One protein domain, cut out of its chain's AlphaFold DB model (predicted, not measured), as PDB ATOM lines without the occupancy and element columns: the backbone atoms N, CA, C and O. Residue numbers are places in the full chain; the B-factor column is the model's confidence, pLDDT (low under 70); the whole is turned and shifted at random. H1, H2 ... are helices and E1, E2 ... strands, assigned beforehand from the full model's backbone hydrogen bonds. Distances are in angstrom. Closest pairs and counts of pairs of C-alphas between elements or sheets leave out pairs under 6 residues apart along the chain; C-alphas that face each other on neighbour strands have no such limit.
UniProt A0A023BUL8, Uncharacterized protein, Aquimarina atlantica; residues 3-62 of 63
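What this domain is: This is residues 3 to 62 of the 63 residues of an uncharacterized protein of Aquimarina atlantica (UniProt A0A023BUL8). A small, strongly twisted sheet of three strands has one helix, H1, crossing one face, while its other face has no named helix. A long link, residues 44 to 56, leads from the end of H1 back to the sheet's edge strand E3. The printed part has 60 residues, with E1, E2, H1 and E3 in that order along the chain; the sheet's order is E2, E1, E3, antiparallel throughout. The class is mixed, helices and strands, with under half of the residues in named elements. The whole is compact and rounded, with a radius of gyration of the C-alphas of 10.5 A and spans of 29 by 20 by 16 A.

Where its parts are: E1, residues 3 to 8, begins at C-alpha 3 (-47.647, 39.857, 8.126) and is 16.4 A long. E2, residues 20 to 25, is 16.0 A long. H1, residues 32 to 43, begins at C-alpha 32 (-37.235, 49.014, 2.568) and is 16.3 A long. E3, residues 57 to 61, is 12.7 A long and ends at C-alpha 61 (-51.515, 43.254, 4.929).

How they stand to each other: E1 and E2 form a hairpin, with N 6 and O 21 2.9 A apart, within hydrogen-bond range. E1 and E3 are antiparallel at 158 degrees, with N 5 and O 60 2.9 A apart, also within range. H1 is on the sheet at a height of 8.1 A, over E2 and E1, across the strands at 79 degrees to E1 on the local plane: two layers, a helix on one face of a sheet. The closest C-alphas of E2 and H1, those of Val 21 and Ala 38, are 6.0 A apart. E2, H1 and E3 make a split strand-helix-strand unit, two strands running the same way with E1 between them, and its crossover is right-handed. In H1 every O i to N i+4 pair is within hydrogen-bond range.

The domain as a whole: The two C-alphas farthest apart, those of Lys 14 and Ser 26, are 30.8 A apart. The printed part has no cut. The links E1 to E2 and H1 to E3 are long. The model's pLDDT is under 70 at residues 10 to 15 and 49 to 50.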
ATOM      1  N   LEU A   3     -48.206  40.534   9.282       89.81
ATOM      2  CA  LEU A   3     -47.647  39.857   8.126       89.81
ATOM      3  C   LEU A   3     -48.102  40.586   6.868       89.81
ATOM      4  O   LEU A   3     -49.296  40.728   6.611       89.81
ATOM      5  N   TYR A   4     -47.135  41.016   6.069       93.38
ATOM      6  CA  TYR A   4     -47.367  41.667   4.791       93.38
ATOM      7  C   TYR A   4     -46.841  40.793   3.661       93.38
ATOM      8  O   TYR A   4     -45.757  40.215   3.762       93.38
ATOM      9  N   LYS A   5     -47.585  40.734   2.560       92.00
ATOM     10  CA  LYS A   5     -47.102  40.181   1.298       92.00
ATOM     11  C   LYS A   5     -46.724  41.341   0.389       92.00
ATOM     12  O   LYS A   5     -47.589  42.133   0.033       92.00
ATOM     13  N   CYS A   6     -45.446  41.435   0.044       91.31
ATOM     14  CA  CYS A   6     -44.904  42.485  -0.809       91.31
ATOM     15  C   CYS A   6     -44.503  41.916  -2.170       91.31
ATOM     16  O   CYS A   6     -43.758  40.936  -2.235       91.31
ATOM     17  N   GLU A   7     -44.952  42.547  -3.250       90.88
ATOM     18  CA  GLU A   7     -44.570  42.218  -4.623       90.88
ATOM     19  C   GLU A   7     -43.915  43.421  -5.301       90.88
ATOM     20  O   GLU A   7     -44.440  44.533  -5.273       90.88
ATOM     21  N   CYS A   8     -42.766  43.210  -5.942       88.06
ATOM     22  CA  CYS A   8     -42.116  44.273  -6.698       88.06
ATOM     23  C   CYS A   8     -42.826  44.478  -8.048       88.06
ATOM     24  O   CYS A   8     -42.667  43.678  -8.975       88.06
ATOM     25  N   GLN A   9     -43.588  45.568  -8.164       80.81
ATOM     26  CA  GLN A   9     -44.346  45.935  -9.368       80.81
ATOM     27  C   GLN A   9     -43.474  46.639 -10.415       80.81
ATOM     28  O   GLN A   9     -43.620  46.416 -11.621       80.81
ATOM     29  N   ASN A  10     -42.546  47.489  -9.964       68.06
ATOM     30  CA  ASN A  10     -41.816  48.411 -10.830       68.06
ATOM     31  C   ASN A  10     -40.320  48.380 -10.526       68.06
ATOM     32  O   ASN A  10     -39.880  48.886  -9.502       68.06
ATOM     33  N   SER A  11     -39.506  47.839 -11.429       62.41
ATOM     34  CA  SER A  11     -38.054  47.889 -11.273       62.41
ATOM     35  C   SER A  11     -37.390  48.344 -12.564       62.41
ATOM     36  O   SER A  11     -37.701  47.837 -13.640       62.41
ATOM     37  N   SER A  12     -36.462  49.298 -12.445       59.03
ATOM     38  CA  SER A  12     -35.643  49.772 -13.567       59.03
ATOM     39  C   SER A  12     -34.683  48.691 -14.081       59.03
ATOM     40  O   SER A  12     -34.204  48.781 -15.207       59.03
ATOM     41  N   GLY A  13     -34.429  47.642 -13.288       56.91
ATOM     42  CA  GLY A  13     -33.765  46.413 -13.715       56.91
ATOM     43  C   GLY A  13     -34.755  45.250 -13.677       56.91
ATOM     44  O   GLY A  13     -35.355  44.987 -12.641       56.91
ATOM     45  N   LYS A  14     -34.920  44.529 -14.791       59.50
ATOM     46  CA  LYS A  14     -35.864  43.397 -14.950       59.50
ATOM     47  C   LYS A  14     -35.792  42.324 -13.847       59.50
ATOM     48  O   LYS A  14     -36.722  41.542 -13.719       59.50
ATOM     49  N   THR A  15     -34.718  42.282 -13.068       65.19
ATOM     50  CA  THR A  15     -34.381  41.217 -12.117       65.19
ATOM     51  C   THR A  15     -35.330  41.093 -10.923       65.19
ATOM     52  O   THR A  15     -35.497  39.991 -10.417       65.19
ATOM     53  N   LEU A  16     -35.948  42.188 -10.459       75.06
ATOM     54  CA  LEU A  16     -36.809  42.151  -9.265       75.06
ATOM     55  C   LEU A  16     -38.306  42.111  -9.573       75.06
ATOM     56  O   LEU A  16     -39.092  41.763  -8.697       75.06
ATOM     57  N   LYS A  17     -38.721  42.470 -10.793       81.12
ATOM     58  CA  LYS A  17     -40.144  42.560 -11.135       81.12
ATOM     59  C   LYS A  17     -40.817  41.190 -10.988       81.12
ATOM     60  O   LYS A  17     -40.347  40.212 -11.562       81.12
ATOM     61  N   GLY A  18     -41.918  41.134 -10.242       82.06
ATOM     62  CA  GLY A  18     -42.650  39.894  -9.959       82.06
ATOM     63  C   GLY A  18     -42.056  39.043  -8.830       82.06
ATOM     64  O   GLY A  18     -42.601  37.985  -8.511       82.06
ATOM     65  N   MET A  19     -40.966  39.483  -8.187       86.44
ATOM     66  CA  MET A  19     -40.534  38.875  -6.929       86.44
ATOM     67  C   MET A  19     -41.551  39.177  -5.833       86.44
ATOM     68  O   MET A  19     -41.932  40.331  -5.634       86.44
ATOM     69  N   ASN A  20     -41.941  38.138  -5.097       89.56
ATOM     70  CA  ASN A  20     -42.856  38.239  -3.967       89.56
ATOM     71  C   ASN A  20     -42.176  37.757  -2.689       89.56
ATOM     72  O   ASN A  20     -41.530  36.706  -2.665       89.56
ATOM     73  N   VAL A  21     -42.350  38.504  -1.607       91.06
ATOM     74  CA  VAL A  21     -41.802  38.175  -0.291       91.06
ATOM     75  C   VAL A  21     -42.823  38.409   0.801       91.06
ATOM     76  O   VAL A  21     -43.729  39.229   0.672       91.06
ATOM     77  N   GLU A  22     -42.652  37.673   1.886       93.50
ATOM     78  CA  GLU A  22     -43.449  37.809   3.094       93.50
ATOM     79  C   GLU A  22     -42.607  38.531   4.141       93.50
ATOM     80  O   GLU A  22     -41.487  38.117   4.453       93.50
ATOM     81  N   VAL A  23     -43.133  39.642   4.644       92.31
ATOM     82  CA  VAL A  23     -42.450  40.513   5.594       92.31
ATOM     83  C   VAL A  23     -43.238  40.520   6.892       92.31
ATOM     84  O   VAL A  23     -44.409  40.892   6.920       92.31
ATOM     85  N   ILE A  24     -42.583  40.110   7.976       89.94
ATOM     86  CA  ILE A  24     -43.157  40.149   9.320       89.94
ATOM     87  C   ILE A  24     -42.611  41.383  10.021       89.94
ATOM     88  O   ILE A  24     -41.404  41.483  10.249       89.94
ATOM     89  N   THR A  25     -43.497  42.300  10.393       87.12
ATOM     90  CA  THR A  25     -43.137  43.503  11.143       87.12
ATOM     91  C   THR A  25     -43.831  43.484  12.504       87.12
ATOM     92  O   THR A  25     -44.964  43.020  12.673       87.12
ATOM     93  N   SER A  26     -43.144  43.988  13.524       82.31
ATOM     94  CA  SER A  26     -43.754  44.222  14.840       82.31
ATOM     95  C   SER A  26     -44.309  45.643  14.973       82.31
ATOM     96  O   SER A  26     -45.072  45.908  15.897       82.31
ATOM     97  N   ILE A  27     -43.922  46.552  14.069       73.00
ATOM     98  CA  ILE A  27     -44.170  47.992  14.154       73.00
ATOM     99  C   ILE A  27     -44.571  48.497  12.765       73.00
ATOM    100  O   ILE A  27     -43.728  48.550  11.876       73.00
ATOM    101  N   GLY A  28     -45.835  48.898  12.605       82.12
ATOM    102  CA  GLY A  28     -46.322  49.590  11.405       82.12
ATOM    103  C   GLY A  28     -46.134  48.830  10.086       82.12
ATOM    104  O   GLY A  28     -46.042  47.601  10.064       82.12
ATOM    105  N   ASP A  29     -46.114  49.585   8.991       86.00
ATOM    106  CA  ASP A  29     -45.904  49.074   7.636       86.00
ATOM    107  C   ASP A  29     -44.432  48.697   7.373       86.00
ATOM    108  O   ASP A  29     -43.521  49.275   7.982       86.00
ATOM    109  N   PRO A  30     -44.176  47.719   6.485       89.06
ATOM    110  CA  PRO A  30     -42.829  47.250   6.170       89.06
ATOM    111  C   PRO A  30     -41.959  48.356   5.575       89.06
ATOM    112  O   PRO A  30     -42.389  49.103   4.699       89.06
ATOM    113  N   LYS A  31     -40.703  48.442   6.030       90.19
ATOM    114  CA  LYS A  31     -39.710  49.374   5.483       90.19
ATOM    115  C   LYS A  31     -38.869  48.704   4.398       90.19
ATOM    116  O   LYS A  31     -38.795  47.478   4.316       90.19
ATOM    117  N   SER A  32     -38.157  49.510   3.603       88.31
ATOM    118  CA  SER A  32     -37.235  49.014   2.568       88.31
ATOM    119  C   SER A  32     -36.253  47.961   3.093       88.31
ATOM    120  O   SER A  32     -35.966  46.990   2.397       88.31
ATOM    121  N   GLU A  33     -35.742  48.129   4.318       88.50
ATOM    122  CA  GLU A  33     -34.825  47.164   4.934       88.50
ATOM    123  C   GLU A  33     -35.491  45.829   5.277       88.50
ATOM    124  O   GLU A  33     -34.856  44.782   5.137       88.50
ATOM    125  N   ASP A  34     -36.755  45.845   5.706       90.50
ATOM    126  CA  ASP A  34     -37.501  44.626   6.027       90.50
ATOM    127  C   ASP A  34     -37.764  43.813   4.757       90.50
ATOM    128  O   ASP A  34     -37.516  42.605   4.722       90.50
ATOM    129  N   ILE A  35     -38.167  44.497   3.679       89.31
ATOM    130  CA  ILE A  35     -38.333  43.900   2.349       89.31
ATOM    131  C   ILE A  35     -36.998  43.342   1.860       89.31
ATOM    132  O   ILE A  35     -36.937  42.183   1.461       89.31
ATOM    133  N   LYS A  36     -35.910  44.117   1.949       88.25
ATOM    134  CA  LYS A  36     -34.568  43.671   1.547       88.25
ATOM    135  C   LYS A  36     -34.194  42.361   2.231       88.25
ATOM    136  O   LYS A  36     -33.910  41.382   1.548       88.25
ATOM    137  N   LYS A  37     -34.274  42.316   3.563       89.69
ATOM    138  CA  LYS A  37     -33.967  41.111   4.345       89.69
ATOM    139  C   LYS A  37     -34.856  39.933   3.950       89.69
ATOM    140  O   LYS A  37     -34.367  38.806   3.890       89.69
ATOM    141  N   ALA A  38     -36.139  40.172   3.676       90.25
ATOM    142  CA  ALA A  38     -37.061  39.126   3.246       90.25
ATOM    143  C   ALA A  38     -36.699  38.563   1.860       90.25
ATOM    144  O   ALA A  38     -36.705  37.346   1.679       90.25
ATOM    145  N   VAL A  39     -36.315  39.417   0.905       87.94
ATOM    146  CA  VAL A  39     -35.863  38.978  -0.427       87.94
ATOM    147  C   VAL A  39     -34.545  38.215  -0.324       87.94
ATOM    148  O   VAL A  39     -34.443  37.117  -0.870       87.94
ATOM    149  N   GLU A  40     -33.568  38.734   0.425       88.62
ATOM    150  CA  GLU A  40     -32.278  38.062   0.620       88.62
ATOM    151  C   GLU A  40     -32.455  36.673   1.255       88.62
ATOM    152  O   GLU A  40     -31.856  35.701   0.798       88.62
ATOM    153  N   ARG A  41     -33.342  36.542   2.252       89.12
ATOM    154  CA  ARG A  41     -33.658  35.247   2.881       89.12
ATOM    155  C   ARG A  41     -34.372  34.279   1.944       89.12
ATOM    156  O   ARG A  41     -34.031  33.103   1.938       89.12
ATOM    157  N   LYS A  42     -35.374  34.744   1.192       89.81
ATOM    158  CA  LYS A  42     -36.201  33.873   0.342       89.81
ATOM    159  C   LYS A  42     -35.446  33.367  -0.884       89.81
ATOM    160  O   LYS A  42     -35.614  32.215  -1.267       89.81
ATOM    161  N   TYR A  43     -34.635  34.226  -1.496       85.75
ATOM    162  CA  TYR A  43     -33.944  33.924  -2.750       85.75
ATOM    163  C   TYR A  43     -32.459  33.582  -2.562       85.75
ATOM    164  O   TYR A  43     -31.804  33.212  -3.531       85.75
ATOM    165  N   GLY A  44     -31.916  33.693  -1.344       83.44
ATOM    166  CA  GLY A  44     -30.524  33.338  -1.045       83.44
ATOM    167  C   GLY A  44     -29.489  34.226  -1.745       83.44
ATOM    168  O   GLY A  44     -28.348  33.816  -1.932       83.44
ATOM    169  N   VAL A  45     -29.884  35.429  -2.161       80.81
ATOM    170  CA  VAL A  45     -29.032  36.397  -2.864       80.81
ATOM    171  C   VAL A  45     -28.718  37.561  -1.940       80.81
ATOM    172  O   VAL A  45     -29.599  37.994  -1.207       80.81
ATOM    173  N   SER A  46     -27.496  38.105  -1.983       80.62
ATOM    174  CA  SER A  46     -27.234  39.371  -1.292       80.62
ATOM    175  C   SER A  46     -27.606  40.546  -2.184       80.62
ATOM    176  O   SER A  46     -27.077  40.719  -3.280       80.62
ATOM    177  N   LEU A  47     -28.507  41.378  -1.680       74.44
ATOM    178  CA  LEU A  47     -29.005  42.583  -2.334       74.44
ATOM    179  C   LEU A  47     -28.386  43.826  -1.699       74.44
ATOM    180  O   LEU A  47     -28.971  44.906  -1.721       74.44
ATOM    181  N   SER A  48     -27.193  43.687  -1.113       72.50
ATOM    182  CA  SER A  48     -26.466  44.786  -0.467       72.50
ATOM    183  C   SER A  48     -26.255  45.989  -1.383       72.50
ATOM    184  O   SER A  48     -26.253  47.120  -0.907       72.50
ATOM    185  N   SER A  49     -26.176  45.752  -2.691       67.44
ATOM    186  CA  SER A  49     -26.013  46.777  -3.727       67.44
ATOM    187  C   SER A  49     -27.331  47.324  -4.284       67.44
ATOM    188  O   SER A  49     -27.311  48.153  -5.191       67.44
ATOM    189  N   LEU A  50     -28.477  46.842  -3.803       68.50
ATOM    190  CA  LEU A  50     -29.781  47.151  -4.374       68.50
ATOM    191  C   LEU A  50     -30.496  48.219  -3.543       68.50
ATOM    192  O   LEU A  50     -30.886  47.997  -2.397       68.50
ATOM    193  N   SER A  51     -30.683  49.389  -4.151       73.44
ATOM    194  CA  SER A  51     -31.477  50.481  -3.590       73.44
ATOM    195  C   SER A  51     -32.966  50.155  -3.714       73.44
ATOM    196  O   SER A  51     -33.600  50.480  -4.715       73.44
ATOM    197  N   ILE A  52     -33.519  49.481  -2.703       77.69
ATOM    198  CA  ILE A  52     -34.947  49.149  -2.641       77.69
ATOM    199  C   ILE A  52     -35.759  50.396  -2.280       77.69
ATOM    200  O   ILE A  52     -35.684  50.901  -1.157       77.69
ATOM    201  N   ASN A  53     -36.575  50.870  -3.220       81.50
ATOM    202  CA  ASN A  53     -37.548  51.931  -2.976       81.50
ATOM    203  C   ASN A  53     -38.918  51.317  -2.653       81.50
ATOM    204  O   ASN A  53     -39.434  50.540  -3.448       81.50
ATOM    205  N   LEU A  54     -39.524  51.681  -1.520       78.25
ATOM    206  CA  LEU A  54     -40.847  51.187  -1.114       78.25
ATOM    207  C   LEU A  54     -41.935  51.417  -2.169       78.25
ATOM    208  O   LEU A  54     -42.781  50.556  -2.341       78.25
ATOM    209  N   ASN A  55     -41.866  52.495  -2.953       84.25
ATOM    210  CA  ASN A  55     -42.835  52.769  -4.024       84.25
ATOM    211  C   ASN A  55     -42.769  51.757  -5.184       84.25
ATOM    212  O   ASN A  55     -43.629  51.751  -6.060       84.25
ATOM    213  N   GLN A  56     -41.721  50.934  -5.234       83.50
ATOM    214  CA  GLN A  56     -41.575  49.851  -6.207       83.50
ATOM    215  C   GLN A  56     -42.240  48.555  -5.743       83.50
ATOM    216  O   GLN A  56     -42.342  47.617  -6.537       83.50
ATOM    217  N   TRP A  57     -42.648  48.496  -4.476       88.44
ATOM    218  CA  TRP A  57     -43.206  47.324  -3.828       88.44
ATOM    219  C   TRP A  57     -44.640  47.607  -3.419       88.44
ATOM    220  O   TRP A  57     -44.917  48.520  -2.650       88.44
ATOM    221  N   ASP A  58     -45.548  46.790  -3.928       90.00
ATOM    222  CA  ASP A  58     -46.927  46.783  -3.474       90.00
ATOM    223  C   ASP A  58     -47.031  45.789  -2.316       90.00
ATOM    224  O   ASP A  58     -46.789  44.594  -2.496       90.00
ATOM    225  N   CYS A  59     -47.280  46.298  -1.110       89.62
ATOM    226  CA  CYS A  59     -47.362  45.506   0.110       89.62
ATOM    227  C   CYS A  59     -48.795  45.496   0.633       89.62
ATOM    228  O   CYS A  59     -49.325  46.534   1.025       89.62
ATOM    229  N   ILE A  60     -49.390  44.309   0.722       91.56
ATOM    230  CA  ILE A  60     -50.724  44.103   1.288       91.56
ATOM    231  C   ILE A  60     -50.622  43.419   2.651       91.56
ATOM    232  O   ILE A  60     -49.868  42.458   2.821       91.56
ATOM    233  N   LEU A  61     -51.380  43.914   3.632       91.81
ATOM    234  CA  LEU A  61     -51.515  43.254   4.929       91.81
ATOM    235  C   LEU A  61     -52.305  41.955   4.743       91.81
ATOM    236  O   LEU A  61     -53.406  41.980   4.195       91.81
ATOM    237  N   ILE A  62     -51.753  40.838   5.213       91.12
ATOM    238  CA  ILE A  62     -52.393  39.520   5.124       91.12
ATOM    239  C   ILE A  62     -52.725  38.904   6.489       91.12
ATOM    240  O   ILE A  62     -53.602  38.046   6.539       91.12
TER     241      ILE A  62